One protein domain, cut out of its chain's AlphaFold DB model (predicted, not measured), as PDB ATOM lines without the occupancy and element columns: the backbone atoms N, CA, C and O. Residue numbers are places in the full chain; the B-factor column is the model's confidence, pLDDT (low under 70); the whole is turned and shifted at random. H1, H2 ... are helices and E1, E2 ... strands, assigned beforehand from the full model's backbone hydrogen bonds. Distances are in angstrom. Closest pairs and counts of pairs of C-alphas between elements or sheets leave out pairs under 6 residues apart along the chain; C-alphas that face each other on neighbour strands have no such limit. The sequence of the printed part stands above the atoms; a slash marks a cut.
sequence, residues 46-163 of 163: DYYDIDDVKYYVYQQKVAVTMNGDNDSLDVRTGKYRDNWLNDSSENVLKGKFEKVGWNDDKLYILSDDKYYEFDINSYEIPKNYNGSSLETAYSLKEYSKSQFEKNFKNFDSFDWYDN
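Overview. This is residues 46 to 163 of the 163 residues of an uncharacterized protein of Ruminococcus sp. AF43-11 (UniProt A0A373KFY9). Two strongly twisted sheets of five strands each lie partly face to face as a sandwich, their strands nearly aligned, with one short helix, H1, at the E9 end of the second sheet, away from the first. The chain changes sheets once, at the tight turn from E5 to E6, and the long loop of residues 120 to 140 joins E8 to E9. The printed part has 118 residues with ten named strands and one named helix, in the order E1 to E9, H1, E10. The sheets, E1 E2 E3 E4 E5 and E9 E8 E7 E6 E10, are both antiparallel, and the class is mostly strand. The whole is compact, with a radius of gyration of the C-alphas of 14.0 A and spans of 39 by 32 by 25 A.

Arrangement. E1, residues 46 to 50, E2, 53 to 58, E3, 62 to 66, E4, 71 to 76, and E5, 89 to 95, form a meander, each strand the antiparallel neighbour of the one before. N 48 and O 55 of E1 and E2 are 3.0 A apart, N 56 and O 64 of E2 and E3 2.9 A, N 63 and O 74 of E3 and E4 2.9 A, and N 73 and O 93 of E4 and E5 2.8 A, within hydrogen-bond range. A second meander is E6, 97 to 103, E7, 106 to 111, E8, 114 to 119, and E9, 141 to 144; N 108 and O 101, N 116 and O 109, and N 143 and O 115 are each 2.8 A apart. E10, residues 159 to 162, is an edge strand beside E6, with N 161 and O 100 at 2.8 A. In the sandwich, two sheets face to face, the facing parts are 10.5 A centre to centre and the strands of one sheet stand at 14 degrees to those of the other. The closest C-alphas of E4 and E6 are those of Asp 71 and Phe 97, 6.1 A apart. H1, residues 145 to 151, is on the second sheet at a height of 7.8 A, over E9, and only just stands up from it, rising 41 degrees. In H1 every O i to N i+4 pair is within hydrogen-bond range.

Along the chain. E1 begins at C-alpha 46, (48.631, -10.974, 6.690). E5 is 16.4 A long, E6 17.3 A, E8 16.5 A and H1 10.0 A. E6 begins at C-alpha 97, (31.655, -11.282, -0.718), and E10 ends at C-alpha 162, (36.026, -18.225, 1.198).

Size, cuts and confidence. The C-alphas farthest apart, those of Asn 130 and Lys 153, are 40.5 A apart. The printed part has no cut. The long links are E4 to E5 and E8 to E9. Mean pLDDT of the printed part is 81.7, and residues 78 to 88 and 123 to 139 are under 70.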
ATOM      1  N   ASP A  46      48.881 -10.836   5.263       84.62
ATOM      2  CA  ASP A  46      48.631 -10.974   6.690       84.62
ATOM      3  C   ASP A  46      47.160 -11.332   6.911       84.62
ATOM      4  O   ASP A  46      46.260 -10.736   6.316       84.62
ATOM      5  N   TYR A  47      46.917 -12.316   7.774       85.50
ATOM      6  CA  TYR A  47      45.578 -12.763   8.135       85.50
ATOM      7  C   TYR A  47      45.314 -12.515   9.617       85.50
ATOM      8  O   TYR A  47      46.122 -12.888  10.473       85.50
ATOM      9  N   TYR A  48      44.158 -11.923   9.910       84.06
ATOM     10  CA  TYR A  48      43.656 -11.743  11.266       84.06
ATOM     11  C   TYR A  48      42.230 -12.279  11.359       84.06
ATOM     12  O   TYR A  48      41.410 -12.023  10.483       84.06
ATOM     13  N   ASP A  49      41.944 -12.988  12.444       87.81
ATOM     14  CA  ASP A  49      40.598 -13.412  12.825       87.81
ATOM     15  C   ASP A  49      40.297 -12.795  14.189       87.81
ATOM     16  O   ASP A  49      40.975 -13.096  15.179       87.81
ATOM     17  N   ILE A  50      39.376 -11.834  14.213       84.69
ATOM     18  CA  ILE A  50      39.056 -11.049  15.405       84.69
ATOM     19  C   ILE A  50      37.542 -10.949  15.497       84.69
ATOM     20  O   ILE A  50      36.912 -10.400  14.599       84.69
ATOM     21  N   ASP A  51      36.974 -11.442  16.597       86.38
ATOM     22  CA  ASP A  51      35.534 -11.373  16.871       86.38
ATOM     23  C   ASP A  51      34.667 -11.905  15.707       86.38
ATOM     24  O   ASP A  51      33.675 -11.286  15.331       86.38
ATOM     25  N   ASP A  52      35.065 -13.051  15.133       84.44
ATOM     26  CA  ASP A  52      34.438 -13.702  13.969       84.44
ATOM     27  C   ASP A  52      34.509 -12.884  12.659       84.44
ATOM     28  O   ASP A  52      33.796 -13.167  11.694       84.44
ATOM     29  N   VAL A  53      35.396 -11.884  12.600       85.81
ATOM     30  CA  VAL A  53      35.692 -11.094  11.401       85.81
ATOM     31  C   VAL A  53      37.066 -11.465  10.855       85.81
ATOM     32  O   VAL A  53      38.087 -11.349  11.537       85.81
ATOM     33  N   LYS A  54      37.097 -11.859   9.581       90.38
ATOM     34  CA  LYS A  54      38.327 -12.187   8.855       90.38
ATOM     35  C   LYS A  54      38.875 -10.942   8.166       90.38
ATOM     36  O   LYS A  54      38.174 -10.299   7.386       90.38
ATOM     37  N   TYR A  55      40.147 -10.644   8.394       88.06
ATOM     38  CA  TYR A  55      40.881  -9.581   7.717       88.06
ATOM     39  C   TYR A  55      42.026 -10.178   6.910       88.06
ATOM     40  O   TYR A  55      42.901 -10.842   7.466       88.06
ATOM     41  N   TYR A  56      42.044  -9.895   5.612       89.25
ATOM     42  CA  TYR A  56      43.123 -10.262   4.700       89.25
ATOM     43  C   TYR A  56      43.828  -8.992   4.244       89.25
ATOM     44  O   TYR A  56      43.270  -8.236   3.452       89.25
ATOM     45  N   VAL A  57      45.033  -8.739   4.752       86.75
ATOM     46  CA  VAL A  57      45.791  -7.510   4.501       86.75
ATOM     47  C   VAL A  57      46.971  -7.817   3.590       86.75
ATOM     48  O   VAL A  57      47.856  -8.583   3.952       86.75
ATOM     49  N   TYR A  58      47.016  -7.199   2.413       83.75
ATOM     50  CA  TYR A  58      48.084  -7.418   1.443       83.75
ATOM     51  C   TYR A  58      49.027  -6.217   1.373       83.75
ATOM     52  O   TYR A  58      48.591  -5.072   1.183       83.75
ATOM     53  N   GLN A  59      50.331  -6.478   1.532       79.06
ATOM     54  CA  GLN A  59      51.410  -5.475   1.537       79.06
ATOM     55  C   GLN A  59      51.148  -4.273   2.465       79.06
ATOM     56  O   GLN A  59      51.639  -3.171   2.207       79.06
ATOM     57  N   GLN A  60      50.307  -4.427   3.496       78.81
ATOM     58  CA  GLN A  60      49.872  -3.324   4.365       78.81
ATOM     59  C   GLN A  60      49.263  -2.118   3.599       78.81
ATOM     60  O   GLN A  60      49.242  -1.005   4.131       78.81
ATOM     61  N   LYS A  61      48.775  -2.324   2.360       78.94
ATOM     62  CA  LYS A  61      48.194  -1.301   1.454       78.94
ATOM     63  C   LYS A  61      46.698  -1.472   1.223       78.94
ATOM     64  O   LYS A  61      45.984  -0.479   1.079       78.94
ATOM     65  N   VAL A  62      46.250  -2.720   1.180       85.06
ATOM     66  CA  VAL A  62      44.875  -3.112   0.876       85.06
ATOM     67  C   VAL A  62      44.440  -4.117   1.923       85.06
ATOM     68  O   VAL A  62      45.239  -4.982   2.286       85.06
ATOM     69  N   ALA A  63      43.188  -4.046   2.357       88.94
ATOM     70  CA  ALA A  63      42.585  -5.129   3.107       88.94
ATOM     71  C   ALA A  63      41.212  -5.498   2.584       88.94
ATOM     72  O   ALA A  63      40.462  -4.661   2.088       88.94
ATOM     73  N   VAL A  64      40.892  -6.769   2.763       91.38
ATOM     74  CA  VAL A  64      39.538  -7.280   2.659       91.38
ATOM     75  C   VAL A  64      39.062  -7.631   4.058       91.38
ATOM     76  O   VAL A  64      39.709  -8.423   4.743       91.38
ATOM     77  N   THR A  65      37.929  -7.064   4.451       91.94
ATOM     78  CA  THR A  65      37.184  -7.460   5.647       91.94
ATOM     79  C   THR A  65      36.039  -8.372   5.226       91.94
ATOM     80  O   THR A  65      35.267  -8.015   4.339       91.94
ATOM     81  N   MET A  66      35.930  -9.533   5.864       90.56
ATOM     82  CA  MET A  66      34.889 -10.537   5.653       90.56
ATOM     83  C   MET A  66      34.164 -10.806   6.977       90.56
ATOM     84  O   MET A  66      34.745 -11.348   7.916       90.56
ATOM     85  N   ASN A  67      32.911 -10.364   7.048       87.50
ATOM     86  CA  ASN A  67      31.991 -10.413   8.187       87.50
ATOM     87  C   ASN A  67      30.587 -10.902   7.747       87.50
ATOM     88  O   ASN A  67      29.559 -10.541   8.323       87.50
ATOM     89  N   GLY A  68      30.513 -11.662   6.653       79.88
ATOM     90  CA  GLY A  68      29.296 -12.288   6.127       79.88
ATOM     91  C   GLY A  68      28.321 -11.377   5.366       79.88
ATOM     92  O   GLY A  68      27.871 -11.762   4.288       79.88
ATOM     93  N   ASP A  69      27.950 -10.214   5.912       80.38
ATOM     94  CA  ASP A  69      26.927  -9.325   5.316       80.38
ATOM     95  C   ASP A  69      27.394  -7.870   5.111       80.38
ATOM     96  O   ASP A  69      26.713  -7.091   4.442       80.38
ATOM     97  N   ASN A  70      28.534  -7.483   5.688       84.88
ATOM     98  CA  ASN A  70      29.091  -6.132   5.567       84.88
ATOM     99  C   ASN A  70      30.587  -6.210   5.265       84.88
ATOM    100  O   ASN A  70      31.417  -5.699   6.021       84.88
ATOM    101  N   ASP A  71      30.899  -6.909   4.182       92.31
ATOM    102  CA  ASP A  71      32.263  -7.101   3.719       92.31
ATOM    103  C   ASP A  71      32.743  -5.847   2.994       92.31
ATOM    104  O   ASP A  71      31.958  -5.106   2.384       92.31
ATOM    105  N   SER A  72      34.047  -5.602   3.060       91.44
ATOM    106  CA  SER A  72      34.647  -4.418   2.462       91.44
ATOM    107  C   SER A  72      36.005  -4.697   1.847       91.44
ATOM    108  O   SER A  72      36.809  -5.468   2.367       91.44
ATOM    109  N   LEU A  73      36.254  -4.045   0.714       90.56
ATOM    110  CA  LEU A  73      37.585  -3.801   0.188       90.56
ATOM    111  C   LEU A  73      37.994  -2.400   0.614       90.56
ATOM    112  O   LEU A  73      37.403  -1.415   0.165       90.56
ATOM    113  N   ASP A  74      39.032  -2.323   1.427       87.31
ATOM    114  CA  ASP A  74      39.563  -1.091   1.967       87.31
ATOM    115  C   ASP A  74      40.974  -0.834   1.445       87.31
ATOM    116  O   ASP A  74      41.811  -1.732   1.331       87.31
ATOM    117  N   VAL A  75      41.255   0.431   1.166       83.12
ATOM    118  CA  VAL A  75      42.585   0.916   0.798       83.12
ATOM    119  C   VAL A  75      43.098   1.852   1.877       83.12
ATOM    120  O   VAL A  75      42.356   2.666   2.435       83.12
ATOM    121  N   ARG A  76      44.386   1.735   2.192       77.44
ATOM    122  CA  ARG A  76      45.012   2.547   3.235       77.44
ATOM    123  C   ARG A  76      45.128   3.991   2.780       77.44
ATOM    124  O   ARG A  76      45.684   4.252   1.716       77.44
ATOM    125  N   THR A  77      44.688   4.929   3.614       72.06
ATOM    126  CA  THR A  77      44.825   6.374   3.356       72.06
ATOM    127  C   THR A  77      45.778   7.076   4.325       72.06
ATOM    128  O   THR A  77      46.172   8.223   4.094       72.06
ATOM    129  N   GLY A  78      46.186   6.389   5.396       63.44
ATOM    130  CA  GLY A  78      47.105   6.893   6.408       63.44
ATOM    131  C   GLY A  78      48.585   6.926   6.017       63.44
ATOM    132  O   GLY A  78      49.040   6.299   5.062       63.44
ATOM    133  N   LYS A  79      49.360   7.706   6.785       52.84
ATOM    134  CA  LYS A  79      50.819   7.866   6.617       52.84
ATOM    135  C   LYS A  79      51.649   6.818   7.357       52.84
ATOM    136  O   LYS A  79      52.817   6.638   7.015       52.84
ATOM    137  N   TYR A  80      51.099   6.224   8.408       48.12
ATOM    138  CA  TYR A  80      51.821   5.279   9.256       48.12
ATOM    139  C   TYR A  80      51.720   3.895   8.619       48.12
ATOM    140  O   TYR A  80      50.729   3.619   7.963       48.12
ATOM    141  N   ARG A  81      52.757   3.059   8.713       53.75
ATOM    142  CA  ARG A  81      52.809   1.757   8.018       53.75
ATOM    143  C   ARG A  81      52.621   0.569   8.957       53.75
ATOM    144  O   ARG A  81      52.577  -0.563   8.503       53.75
ATOM    145  N   ASP A  82      52.482   0.835  10.250       58.28
ATOM    146  CA  ASP A  82      52.892  -0.139  11.261       58.28
ATOM    147  C   ASP A  82      51.771  -1.123  11.639       58.28
ATOM    148  O   ASP A  82      52.053  -2.204  12.145       58.28
ATOM    149  N   ASN A  83      50.499  -0.766  11.418       64.44
ATOM    150  CA  ASN A  83      49.354  -1.655  11.651       64.44
ATOM    151  C   ASN A  83      48.130  -1.210  10.833       64.44
ATOM    152  O   ASN A  83      47.791  -0.027  10.854       64.44
ATOM    153  N   TRP A  84      47.475  -2.137  10.127       69.62
ATOM    154  CA  TRP A  84      46.222  -1.898   9.402       69.62
ATOM    155  C   TRP A  84      45.048  -1.550  10.325       69.62
ATOM    156  O   TRP A  84      44.288  -0.628  10.049       69.62
ATOM    157  N   LEU A  85      44.931  -2.246  11.459       66.69
ATOM    158  CA  LEU A  85      43.778  -2.162  12.367       66.69
ATOM    159  C   LEU A  85      43.641  -0.801  13.067       66.69
ATOM    160  O   LEU A  85      42.586  -0.484  13.605       66.69
ATOM    161  N   ASN A  86      44.712  -0.005  13.072       63.31
ATOM    162  CA  ASN A  86      44.768   1.288  13.752       63.31
ATOM    163  C   ASN A  86      44.833   2.477  12.785       63.31
ATOM    164  O   ASN A  86      44.974   3.612  13.248       63.31
ATOM    165  N   ASP A  87      44.802   2.240  11.473       65.06
ATOM    166  CA  ASP A  87      45.005   3.295  10.484       65.06
ATOM    167  C   ASP A  87      43.711   3.716   9.790       65.06
ATOM    168  O   ASP A  87      42.717   2.996   9.765       65.06
ATOM    169  N   SER A  88      43.728   4.919   9.222       63.84
ATOM    170  CA  SER A  88      42.624   5.394   8.393       63.84
ATOM    171  C   SER A  88      42.594   4.610   7.081       63.84
ATOM    172  O   SER A  88      43.597   4.538   6.358       63.84
ATOM    173  N   SER A  89      41.432   4.043   6.773       70.50
ATOM    174  CA  SER A  89      41.145   3.347   5.525       70.50
ATOM    175  C   SER A  89      39.894   3.918   4.877       70.50
ATOM    176  O   SER A  89      39.084   4.592   5.514       70.50
ATOM    177  N   GLU A  90      39.759   3.671   3.583       76.75
ATOM    178  CA  GLU A  90      38.590   4.069   2.816       76.75
ATOM    179  C   GLU A  90      38.097   2.907   1.975       76.75
ATOM    180  O   GLU A  90      38.888   2.142   1.420       76.75
ATOM    181  N   ASN A  91      36.777   2.817   1.856       81.69
ATOM    182  CA  ASN A  91      36.136   1.704   1.181       81.69
ATOM    183  C   ASN A  91      36.121   1.944  -0.331       81.69
ATOM    184  O   ASN A  91      35.715   3.008  -0.803       81.69
ATOM    185  N   VAL A  92      36.544   0.934  -1.084       85.81
ATOM    186  CA  VAL A  92      36.498   0.886  -2.552       85.81
ATOM    187  C   VAL A  92      35.322   0.040  -3.030       85.81
ATOM    188  O   VAL A  92      34.701   0.357  -4.041       85.81
ATOM    189  N   LEU A  93      35.007  -1.027  -2.297       88.25
ATOM    190  CA  LEU A  93      33.859  -1.891  -2.549       88.25
ATOM    191  C   LEU A  93      33.256  -2.313  -1.218       88.25
ATOM    192  O   LEU A  93      33.991  -2.644  -0.290       88.25
ATOM    193  N   LYS A  94      31.928  -2.344  -1.157       89.94
ATOM    194  CA  LYS A  94      31.168  -2.931  -0.056       89.94
ATOM    195  C   LYS A  94      30.135  -3.889  -0.603       89.94
ATOM    196  O   LYS A  94      29.580  -3.645  -1.675       89.94
ATOM    197  N   GLY A  95      29.844  -4.933   0.153       90.00
ATOM    198  CA  GLY A  95      28.792  -5.868  -0.204       90.00
ATOM    199  C   GLY A  95      28.914  -7.174   0.552       90.00
ATOM    200  O   GLY A  95      29.498  -7.231   1.632       90.00
ATOM    201  N   LYS A  96      28.344  -8.216  -0.045       93.62
ATOM    202  CA  LYS A  96      28.456  -9.586   0.428       93.62
ATOM    203  C   LYS A  96      29.408 -10.348  -0.479       93.62
ATOM    204  O   LYS A  96      29.063 -10.690  -1.608       93.62
ATOM    205  N   PHE A  97      30.611 -10.590   0.012       94.25
ATOM    206  CA  PHE A  97      31.655 -11.282  -0.718       94.25
ATOM    207  C   PHE A  97      31.499 -12.782  -0.498       94.25
ATOM    208  O   PHE A  97      31.423 -13.265   0.627       94.25
ATOM    209  N   GLU A  98      31.455 -13.536  -1.586       94.12
ATOM    210  CA  GLU A  98      31.426 -14.996  -1.536       94.12
ATOM    211  C   GLU A  98      32.838 -15.546  -1.314       94.12
ATOM    212  O   GLU A  98      33.043 -16.457  -0.515       94.12
ATOM    213  N   LYS A  99      33.821 -14.976  -2.021       93.12
ATOM    214  CA  LYS A  99      35.237 -15.329  -1.901       93.12
ATOM    215  C   LYS A  99      36.143 -14.249  -2.475       93.12
ATOM    216  O   LYS A  99      35.725 -13.459  -3.330       93.12
ATOM    217  N   VAL A 100      37.407 -14.276  -2.070       93.62
ATOM    218  CA  VAL A 100      38.465 -13.419  -2.612       93.62
ATOM    219  C   VAL A 100      39.673 -14.216  -3.053       93.62
ATOM    220  O   VAL A 100      39.998 -15.229  -2.452       93.62
ATOM    221  N   GLY A 101      40.315 -13.779  -4.128       92.50
ATOM    222  CA  GLY A 101      41.446 -14.451  -4.747       92.50
ATOM    223  C   GLY A 101      42.587 -13.484  -4.997       92.50
ATOM    224  O   GLY A 101      42.369 -12.430  -5.598       92.50
ATOM    225  N   TRP A 102      43.798 -13.848  -4.585       90.12
ATOM    226  CA  TRP A 102      45.004 -13.077  -4.891       90.12
ATOM    227  C   TRP A 102      45.794 -13.772  -6.001       90.12
ATOM    228  O   TRP A 102      45.997 -14.985  -5.965       90.12
ATOM    229  N   ASN A 103      46.220 -13.009  -7.008       88.62
ATOM    230  CA  ASN A 103      47.107 -13.501  -8.063       88.62
ATOM    231  C   ASN A 103      47.906 -12.346  -8.681       88.62
ATOM    232  O   ASN A 103      47.312 -11.420  -9.228       88.62
ATOM    233  N   ASP A 104      49.238 -12.435  -8.660       83.88
ATOM    234  CA  ASP A 104      50.162 -11.479  -9.301       83.88
ATOM    235  C   ASP A 104      49.832  -9.998  -9.022       83.88
ATOM    236  O   ASP A 104      49.609  -9.212  -9.943       83.88
ATOM    237  N   ASP A 105      49.771  -9.621  -7.740       83.88
ATOM    238  CA  ASP A 105      49.429  -8.264  -7.270       83.88
ATOM    239  C   ASP A 105      48.031  -7.765  -7.681       83.88
ATOM    240  O   ASP A 105      47.735  -6.565  -7.627       83.88
ATOM    241  N   LYS A 106      47.143  -8.682  -8.064       89.38
ATOM    242  CA  LYS A 106      45.730  -8.403  -8.297       89.38
ATOM    243  C   LYS A 106      44.865  -9.131  -7.293       89.38
ATOM    244  O   LYS A 106      45.114 -10.288  -6.949       89.38
ATOM    245  N   LEU A 107      43.823  -8.433  -6.872       91.94
ATOM    246  CA  LEU A 107      42.757  -8.950  -6.041       91.94
ATOM    247  C   LEU A 107      41.512  -9.169  -6.895       91.94
ATOM    248  O   LEU A 107      41.104  -8.296  -7.662       91.94
ATOM    249  N   TYR A 108      40.900 -10.330  -6.720       94.50
ATOM    250  CA  TYR A 108      39.667 -10.732  -7.368       94.50
ATOM    251  C   TYR A 108      38.606 -11.010  -6.310       94.50
ATOM    252  O   TYR A 108      38.816 -11.856  -5.451       94.50
ATOM    253  N   ILE A 109      37.468 -10.326  -6.370       95.12
ATOM    254  CA  ILE A 109      36.380 -10.466  -5.393       95.12
ATOM    255  C   ILE A 109      35.145 -10.986  -6.114       95.12
ATOM    256  O   ILE A 109      34.718 -10.372  -7.090       95.12
ATOM    257  N   LEU A 110      34.576 -12.099  -5.650       95.19
ATOM    258  CA  LEU A 110      33.263 -12.562  -6.094       95.19
ATOM    259  C   LEU A 110      32.194 -11.982  -5.164       95.19
ATOM    260  O   LEU A 110      32.205 -12.268  -3.970       95.19
ATOM    261  N   SER A 111      31.290 -11.177  -5.711       93.44
ATOM    262  CA  SER A 111      30.155 -10.579  -5.002       93.44
ATOM    263  C   SER A 111      28.984 -10.473  -5.973       93.44
ATOM    264  O   SER A 111      29.171 -10.010  -7.099       93.44
ATOM    265  N   ASP A 112      27.790 -10.893  -5.556       90.75
ATOM    266  CA  ASP A 112      26.555 -10.829  -6.355       90.75
ATOM    267  C   ASP A 112      26.714 -11.364  -7.799       90.75
ATOM    268  O   ASP A 112      26.407 -10.673  -8.776       90.75
ATOM    269  N   ASP A 113      27.237 -12.590  -7.952       91.44
ATOM    270  CA  ASP A 113      27.490 -13.250  -9.252       91.44
ATOM    271  C   ASP A 113      28.465 -12.507 -10.202       91.44
ATOM    272  O   ASP A 113      28.586 -12.834 -11.397       91.44
ATOM    273  N   LYS A 114      29.205 -11.521  -9.688       95.06
ATOM    274  CA  LYS A 114      30.202 -10.749 -10.434       95.06
ATOM    275  C   LYS A 114      31.584 -10.866  -9.818       95.06
ATOM    276  O   LYS A 114      31.748 -10.861  -8.604       95.06
ATOM    277  N   TYR A 115      32.586 -10.896 -10.690       96.56
ATOM    278  CA  TYR A 115      33.973 -10.737 -10.284       96.56
ATOM    279  C   TYR A 115      34.406  -9.285 -10.441       96.56
ATOM    280  O   TYR A 115      34.258  -8.698 -11.515       96.56
ATOM    281  N   TYR A 116      35.005  -8.747  -9.389       94.69
ATOM    282  CA  TYR A 116      35.665  -7.452  -9.370       94.69
ATOM    283  C   TYR A 116      37.174  -7.672  -9.363       94.69
ATOM    284  O   TYR A 116      37.674  -8.441  -8.548       94.69
ATOM    285  N   GLU A 117      37.898  -7.016 -10.265       93.38
ATOM    286  CA  GLU A 117      39.363  -6.987 -10.275       93.38
ATOM    287  C   GLU A 117      39.857  -5.642  -9.748       93.38
ATOM    288  O   GLU A 117      39.462  -4.578 -10.241       93.38
ATOM    289  N   PHE A 118      40.764  -5.717  -8.780       89.88
ATOM    290  CA  PHE A 118      41.492  -4.591  -8.223       89.88
ATOM    291  C   PHE A 118      42.997  -4.818  -8.389       89.88
ATOM    292  O   PHE A 118      43.549  -5.803  -7.905       89.88
ATOM    293  N   ASP A 119      43.662  -3.905  -9.092       87.25
ATOM    294  CA  ASP A 119      45.119  -3.899  -9.234       87.25
ATOM    295  C   ASP A 119      45.729  -3.111  -8.070       87.25
ATOM    296  O   ASP A 119      45.562  -1.891  -7.971       87.25
ATOM    297  N   ILE A 120      46.451  -3.815  -7.202       80.94
ATOM    298  CA  ILE A 120      47.004  -3.288  -5.948       80.94
ATOM    299  C   ILE A 120      48.045  -2.196  -6.215       80.94
ATOM    300  O   ILE A 120      48.208  -1.270  -5.417       80.94
ATOM    301  N   ASN A 121      48.744  -2.283  -7.349       77.38
ATOM    302  CA  ASN A 121      49.785  -1.338  -7.741       77.38
ATOM    303  C   ASN A 121      49.231  -0.127  -8.495       77.38
ATOM    304  O   ASN A 121      49.899   0.903  -8.559       77.38
ATOM    305  N   SER A 122      48.018  -0.220  -9.045       72.50
ATOM    306  CA  SER A 122      47.352   0.908  -9.712       72.50
ATOM    307  C   SER A 122      46.895   2.012  -8.746       72.50
ATOM    308  O   SER A 122      46.450   3.078  -9.177       72.50
ATOM    309  N   TYR A 123      47.009   1.771  -7.437       69.44
ATOM    310  CA  TYR A 123      46.535   2.666  -6.394       69.44
ATOM    311  C   TYR A 123      47.486   3.843  -6.125       69.44
ATOM    312  O   TYR A 123      48.563   3.685  -5.550       69.44
ATOM    313  N   GLU A 124      47.023   5.056  -6.436       66.31
ATOM    314  CA  GLU A 124      47.528   6.300  -5.848       66.31
ATOM    315  C   GLU A 124      46.391   6.999  -5.080       66.31
ATOM    316  O   GLU A 124      45.314   7.249  -5.629       66.31
ATOM    317  N   ILE A 125      46.621   7.339  -3.806       64.75
ATOM    318  CA  ILE A 125      45.705   8.193  -3.033       64.75
ATOM    319  C   ILE A 125      45.694   9.585  -3.683       64.75
ATOM    320  O   ILE A 125      46.770  10.178  -3.853       64.75
ATOM    321  N   PRO A 126      44.527  10.178  -4.001       57.91
ATOM    322  CA  PRO A 126      44.469  11.543  -4.499       57.91
ATOM    323  C   PRO A 126      45.128  12.501  -3.501       57.91
ATOM    324  O   PRO A 126      44.759  12.548  -2.331       57.91
ATOM    325  N   LYS A 127      46.073  13.328  -3.966       58.50
ATOM    326  CA  LYS A 127      46.839  14.260  -3.107       58.50
ATOM    327  C   LYS A 127      45.975  15.223  -2.276       58.50
ATOM    328  O   LYS A 127      46.460  15.757  -1.286       58.50
ATOM    329  N   ASN A 128      44.720  15.436  -2.678       56.62
ATOM    330  CA  ASN A 128      43.759  16.331  -2.031       56.62
ATOM    331  C   ASN A 128      42.560  15.579  -1.429       56.62
ATOM    332  O   ASN A 128      41.480  16.155  -1.308       56.62
ATOM    333  N   TYR A 129      42.724  14.295  -1.099       59.47
ATOM    334  CA  TYR A 129      41.677  13.526  -0.441       59.47
ATOM    335  C   TYR A 129      41.270  14.197   0.879       59.47
ATOM    336  O   TYR A 129      42.097  14.394   1.768       59.47
ATOM    337  N   ASN A 130      40.001  14.593   0.984       60.03
ATOM    338  CA  ASN A 130      39.453  15.353   2.109       60.03
ATOM    339  C   ASN A 130      38.409  14.560   2.919       60.03
ATOM    340  O   ASN A 130      37.623  15.172   3.640       60.03
ATOM    341  N   GLY A 131      38.396  13.226   2.792       57.12
ATOM    342  CA  GLY A 131      37.437  12.350   3.477       57.12
ATOM    343  C   GLY A 131      36.090  12.186   2.758       57.12
ATOM    344  O   GLY A 131      35.082  11.946   3.414       57.12
ATOM    345  N   SER A 132      36.034  12.378   1.435       57.47
ATOM    346  CA  SER A 132      34.831  12.127   0.622       57.47
ATOM    347  C   SER A 132      34.888  10.736  -0.024       57.47
ATOM    348  O   SER A 132      35.894  10.421  -0.626       57.47
ATOM    349  N   SER A 133      33.821   9.923   0.058       56.53
ATOM    350  CA  SER A 133      33.818   8.491  -0.330       56.53
ATOM    351  C   SER A 133      34.631   8.147  -1.597       56.53
ATOM    352  O   SER A 133      34.298   8.581  -2.710       56.53
ATOM    353  N   LEU A 134      35.667   7.313  -1.426       59.62
ATOM    354  CA  LEU A 134      36.503   6.785  -2.512       59.62
ATOM    355  C   LEU A 134      35.777   5.784  -3.422       59.62
ATOM    356  O   LEU A 134      36.293   5.495  -4.502       59.62
ATOM    357  N   GLU A 135      34.570   5.331  -3.069       54.47
ATOM    358  CA  GLU A 135      33.738   4.462  -3.921       54.47
ATOM    359  C   GLU A 135      33.500   5.076  -5.314       54.47
ATOM    360  O   GLU A 135      33.335   4.367  -6.302       54.47
ATOM    361  N   THR A 136      33.518   6.410  -5.419       49.59
ATOM    362  CA  THR A 136      33.360   7.123  -6.701       49.59
ATOM    363  C   THR A 136      34.679   7.426  -7.418       49.59
ATOM    364  O   THR A 136      34.663   7.809  -8.588       49.59
ATOM    365  N   ALA A 137      35.821   7.255  -6.747       56.03
ATOM    366  CA  ALA A 137      37.143   7.561  -7.294       56.03
ATOM    367  C   ALA A 137      37.771   6.370  -8.034       56.03
ATOM    368  O   ALA A 137      38.576   6.573  -8.945       56.03
ATOM    369  N   TYR A 138      37.390   5.140  -7.680       65.44
ATOM    370  CA  TYR A 138      37.962   3.922  -8.246       65.44
ATOM    371  C   TYR A 138      36.881   3.099  -8.946       65.44
ATOM    372  O   TYR A 138      36.043   2.468  -8.314       65.44
ATOM    373  N   SER A 139      36.898   3.088 -10.280       69.06
ATOM    374  CA  SER A 139      36.084   2.145 -11.050       69.06
ATOM    375  C   SER A 139      36.787   0.794 -11.091       69.06
ATOM    376  O   SER A 139      37.760   0.619 -11.827       69.06
ATOM    377  N   LEU A 140      36.296  -0.153 -10.294       86.31
ATOM    378  CA  LEU A 140      36.728  -1.544 -10.364       86.31
ATOM    379  C   LEU A 140      36.386  -2.140 -11.724       86.31
ATOM    380  O   LEU A 140      35.347  -1.840 -12.319       86.31
ATOM    381  N   LYS A 141      37.260  -3.016 -12.222       90.88
ATOM    382  CA  LYS A 141      36.959  -3.745 -13.447       90.88
ATOM    383  C   LYS A 141      36.029  -4.904 -13.113       90.88
ATOM    384  O   LYS A 141      36.405  -5.815 -12.384       90.88
ATOM    385  N   GLU A 142      34.827  -4.857 -13.669       94.44
ATOM    386  CA  GLU A 142      33.800  -5.875 -13.460       94.44
ATOM    387  C   GLU A 142      33.804  -6.927 -14.572       94.44
ATOM    388  O   GLU A 142      33.979  -6.622 -15.757       94.44
ATOM    389  N   TYR A 143      33.523  -8.165 -14.186       96.25
ATOM    390  CA  TYR A 143      33.270  -9.275 -15.090       96.25
ATOM    391  C   TYR A 143      32.034 -10.039 -14.630       96.25
ATOM    392  O   TYR A 143      31.876 -10.334 -13.445       96.25
ATOM    393  N   SER A 144      31.198 -10.465 -15.575       95.88
ATOM    394  CA  SER A 144      30.322 -11.599 -15.288       95.88
ATOM    395  C   SER A 144      31.165 -12.852 -15.034       95.88
ATOM    396  O   SER A 144      32.278 -12.982 -15.557       95.88
ATOM    397  N   LYS A 145      30.615 -13.828 -14.309       92.00
ATOM    398  CA  LYS A 145      31.263 -15.131 -14.091       92.00
ATOM    399  C   LYS A 145      31.783 -15.776 -15.383       92.00
ATOM    400  O   LYS A 145      32.944 -16.162 -15.468       92.00
ATOM    401  N   SER A 146      30.968 -15.783 -16.440       92.81
ATOM    402  CA  SER A 146      31.359 -16.352 -17.736       92.81
ATOM    403  C   SER A 146      32.473 -15.569 -18.442       92.81
ATOM    404  O   SER A 146      33.305 -16.164 -19.128       92.81
ATOM    405  N   GLN A 147      32.514 -14.242 -18.289       96.81
ATOM    406  CA  GLN A 147      33.612 -13.422 -18.805       96.81
ATOM    407  C   GLN A 147      34.901 -13.680 -18.026       96.81
ATOM    408  O   GLN A 147      35.958 -13.811 -18.642       96.81
ATOM    409  N   PHE A 148      34.810 -13.797 -16.702       95.25
ATOM    410  CA  PHE A 148      35.949 -14.072 -15.837       95.25
ATOM    411  C   PHE A 148      36.604 -15.415 -16.182       95.25
ATOM    412  O   PHE A 148      37.765 -15.447 -16.580       95.25
ATOM    413  N   GLU A 149      35.833 -16.504 -16.190       91.56
ATOM    414  CA  GLU A 149      36.306 -17.860 -16.531       91.56
ATOM    415  C   GLU A 149      36.809 -17.975 -17.988       91.56
ATOM    416  O   GLU A 149      37.596 -18.858 -18.362       91.56
ATOM    417  N   LYS A 150      36.349 -17.082 -18.874       94.44
ATOM    418  CA  LYS A 150      36.879 -16.979 -20.236       94.44
ATOM    419  C   LYS A 150      38.243 -16.292 -20.268       94.44
ATOM    420  O   LYS A 150      39.107 -16.751 -21.015       94.44
ATOM    421  N   ASN A 151      38.408 -15.220 -19.502       94.25
ATOM    422  CA  ASN A 151      39.604 -14.381 -19.508       94.25
ATOM    423  C   ASN A 151      40.741 -14.973 -18.665       94.25
ATOM    424  O   ASN A 151      41.902 -14.836 -19.040       94.25
ATOM    425  N   PHE A 152      40.411 -15.669 -17.579       93.00
ATOM    426  CA  PHE A 152      41.356 -16.241 -16.624       93.00
ATOM    427  C   PHE A 152      41.234 -17.761 -16.634       93.00
ATOM    428  O   PHE A 152      40.495 -18.354 -15.859       93.00
ATOM    429  N   LYS A 153      41.933 -18.418 -17.562       89.06
ATOM    430  CA  LYS A 153      41.820 -19.875 -17.761       89.06
ATOM    431  C   LYS A 153      42.414 -20.720 -16.640       89.06
ATOM    432  O   LYS A 153      42.079 -21.892 -16.537       89.06
ATOM    433  N   ASN A 154      43.271 -20.128 -15.827       90.00
ATOM    434  CA  ASN A 154      43.921 -20.736 -14.678       90.00
ATOM    435  C   ASN A 154      43.383 -20.178 -13.355       90.00
ATOM    436  O   ASN A 154      44.090 -20.240 -12.360       90.00
ATOM    437  N   PHE A 155      42.172 -19.609 -13.324       90.12
ATOM    438  CA  PHE A 155      41.665 -18.984 -12.099       90.12
ATOM    439  C   PHE A 155      41.580 -19.960 -10.917       90.12
ATOM    440  O   PHE A 155      41.709 -19.532  -9.780       90.12
ATOM    441  N   ASP A 156      41.444 -21.265 -11.165       88.69
ATOM    442  CA  ASP A 156      41.492 -22.303 -10.126       88.69
ATOM    443  C   ASP A 156      42.841 -22.373  -9.384       88.69
ATOM    444  O   ASP A 156      42.907 -22.950  -8.303       88.69
ATOM    445  N   SER A 157      43.920 -21.809  -9.945       88.75
ATOM    446  CA  SER A 157      45.239 -21.753  -9.303       88.75
ATOM    447  C   SER A 157      45.466 -20.489  -8.477       88.75
ATOM    448  O   SER A 157      46.586 -20.281  -8.023       88.75
ATOM    449  N   PHE A 158      44.472 -19.604  -8.369       91.56
ATOM    450  CA  PHE A 158      44.598 -18.402  -7.547       91.56
ATOM    451  C   PHE A 158      44.473 -18.783  -6.074       91.56
ATOM    452  O   PHE A 158      43.810 -19.767  -5.732       91.56
ATOM    453  N   ASP A 159      45.061 -17.971  -5.201       90.06
ATOM    454  CA  ASP A 159      44.936 -18.153  -3.759       90.06
ATOM    455  C   ASP A 159      43.549 -17.669  -3.319       90.06
ATOM    456  O   ASP A 159      43.370 -16.492  -3.000       90.06
ATOM    457  N   TRP A 160      42.555 -18.561  -3.388       92.12
ATOM    458  CA  TRP A 160      41.167 -18.286  -3.009       92.12
ATOM    459  C   TRP A 160      40.927 -18.461  -1.509       92.12
ATOM    460  O   TRP A 160      41.366 -19.436  -0.900       92.12
ATOM    461  N   TYR A 161      40.140 -17.547  -0.953       90.75
ATOM    462  CA  TYR A 161      39.703 -17.507   0.433       90.75
ATOM    463  C   TYR A 161      38.189 -17.308   0.468       90.75
ATOM    464  O   TYR A 161      37.682 -16.310  -0.049       90.75
ATOM    465  N   ASP A 162      37.482 -18.261   1.064       90.50
ATOM    466  CA  ASP A 162      36.026 -18.225   1.198       90.50
ATOM    467  C   ASP A 162      35.607 -17.439   2.457       90.50
ATOM    468  O   ASP A 162      36.285 -17.488   3.500       90.50
ATOM    469  N   ASN A 163      34.485 -16.717   2.348       84.00
ATOM    470  CA  ASN A 163      33.862 -16.000   3.468       84.00
ATOM    471  C   ASN A 163      33.217 -16.975   4.461       84.00
ATOM    472  O   ASN A 163      32.470 -17.878   4.025       84.00
TER     473      ASN A 163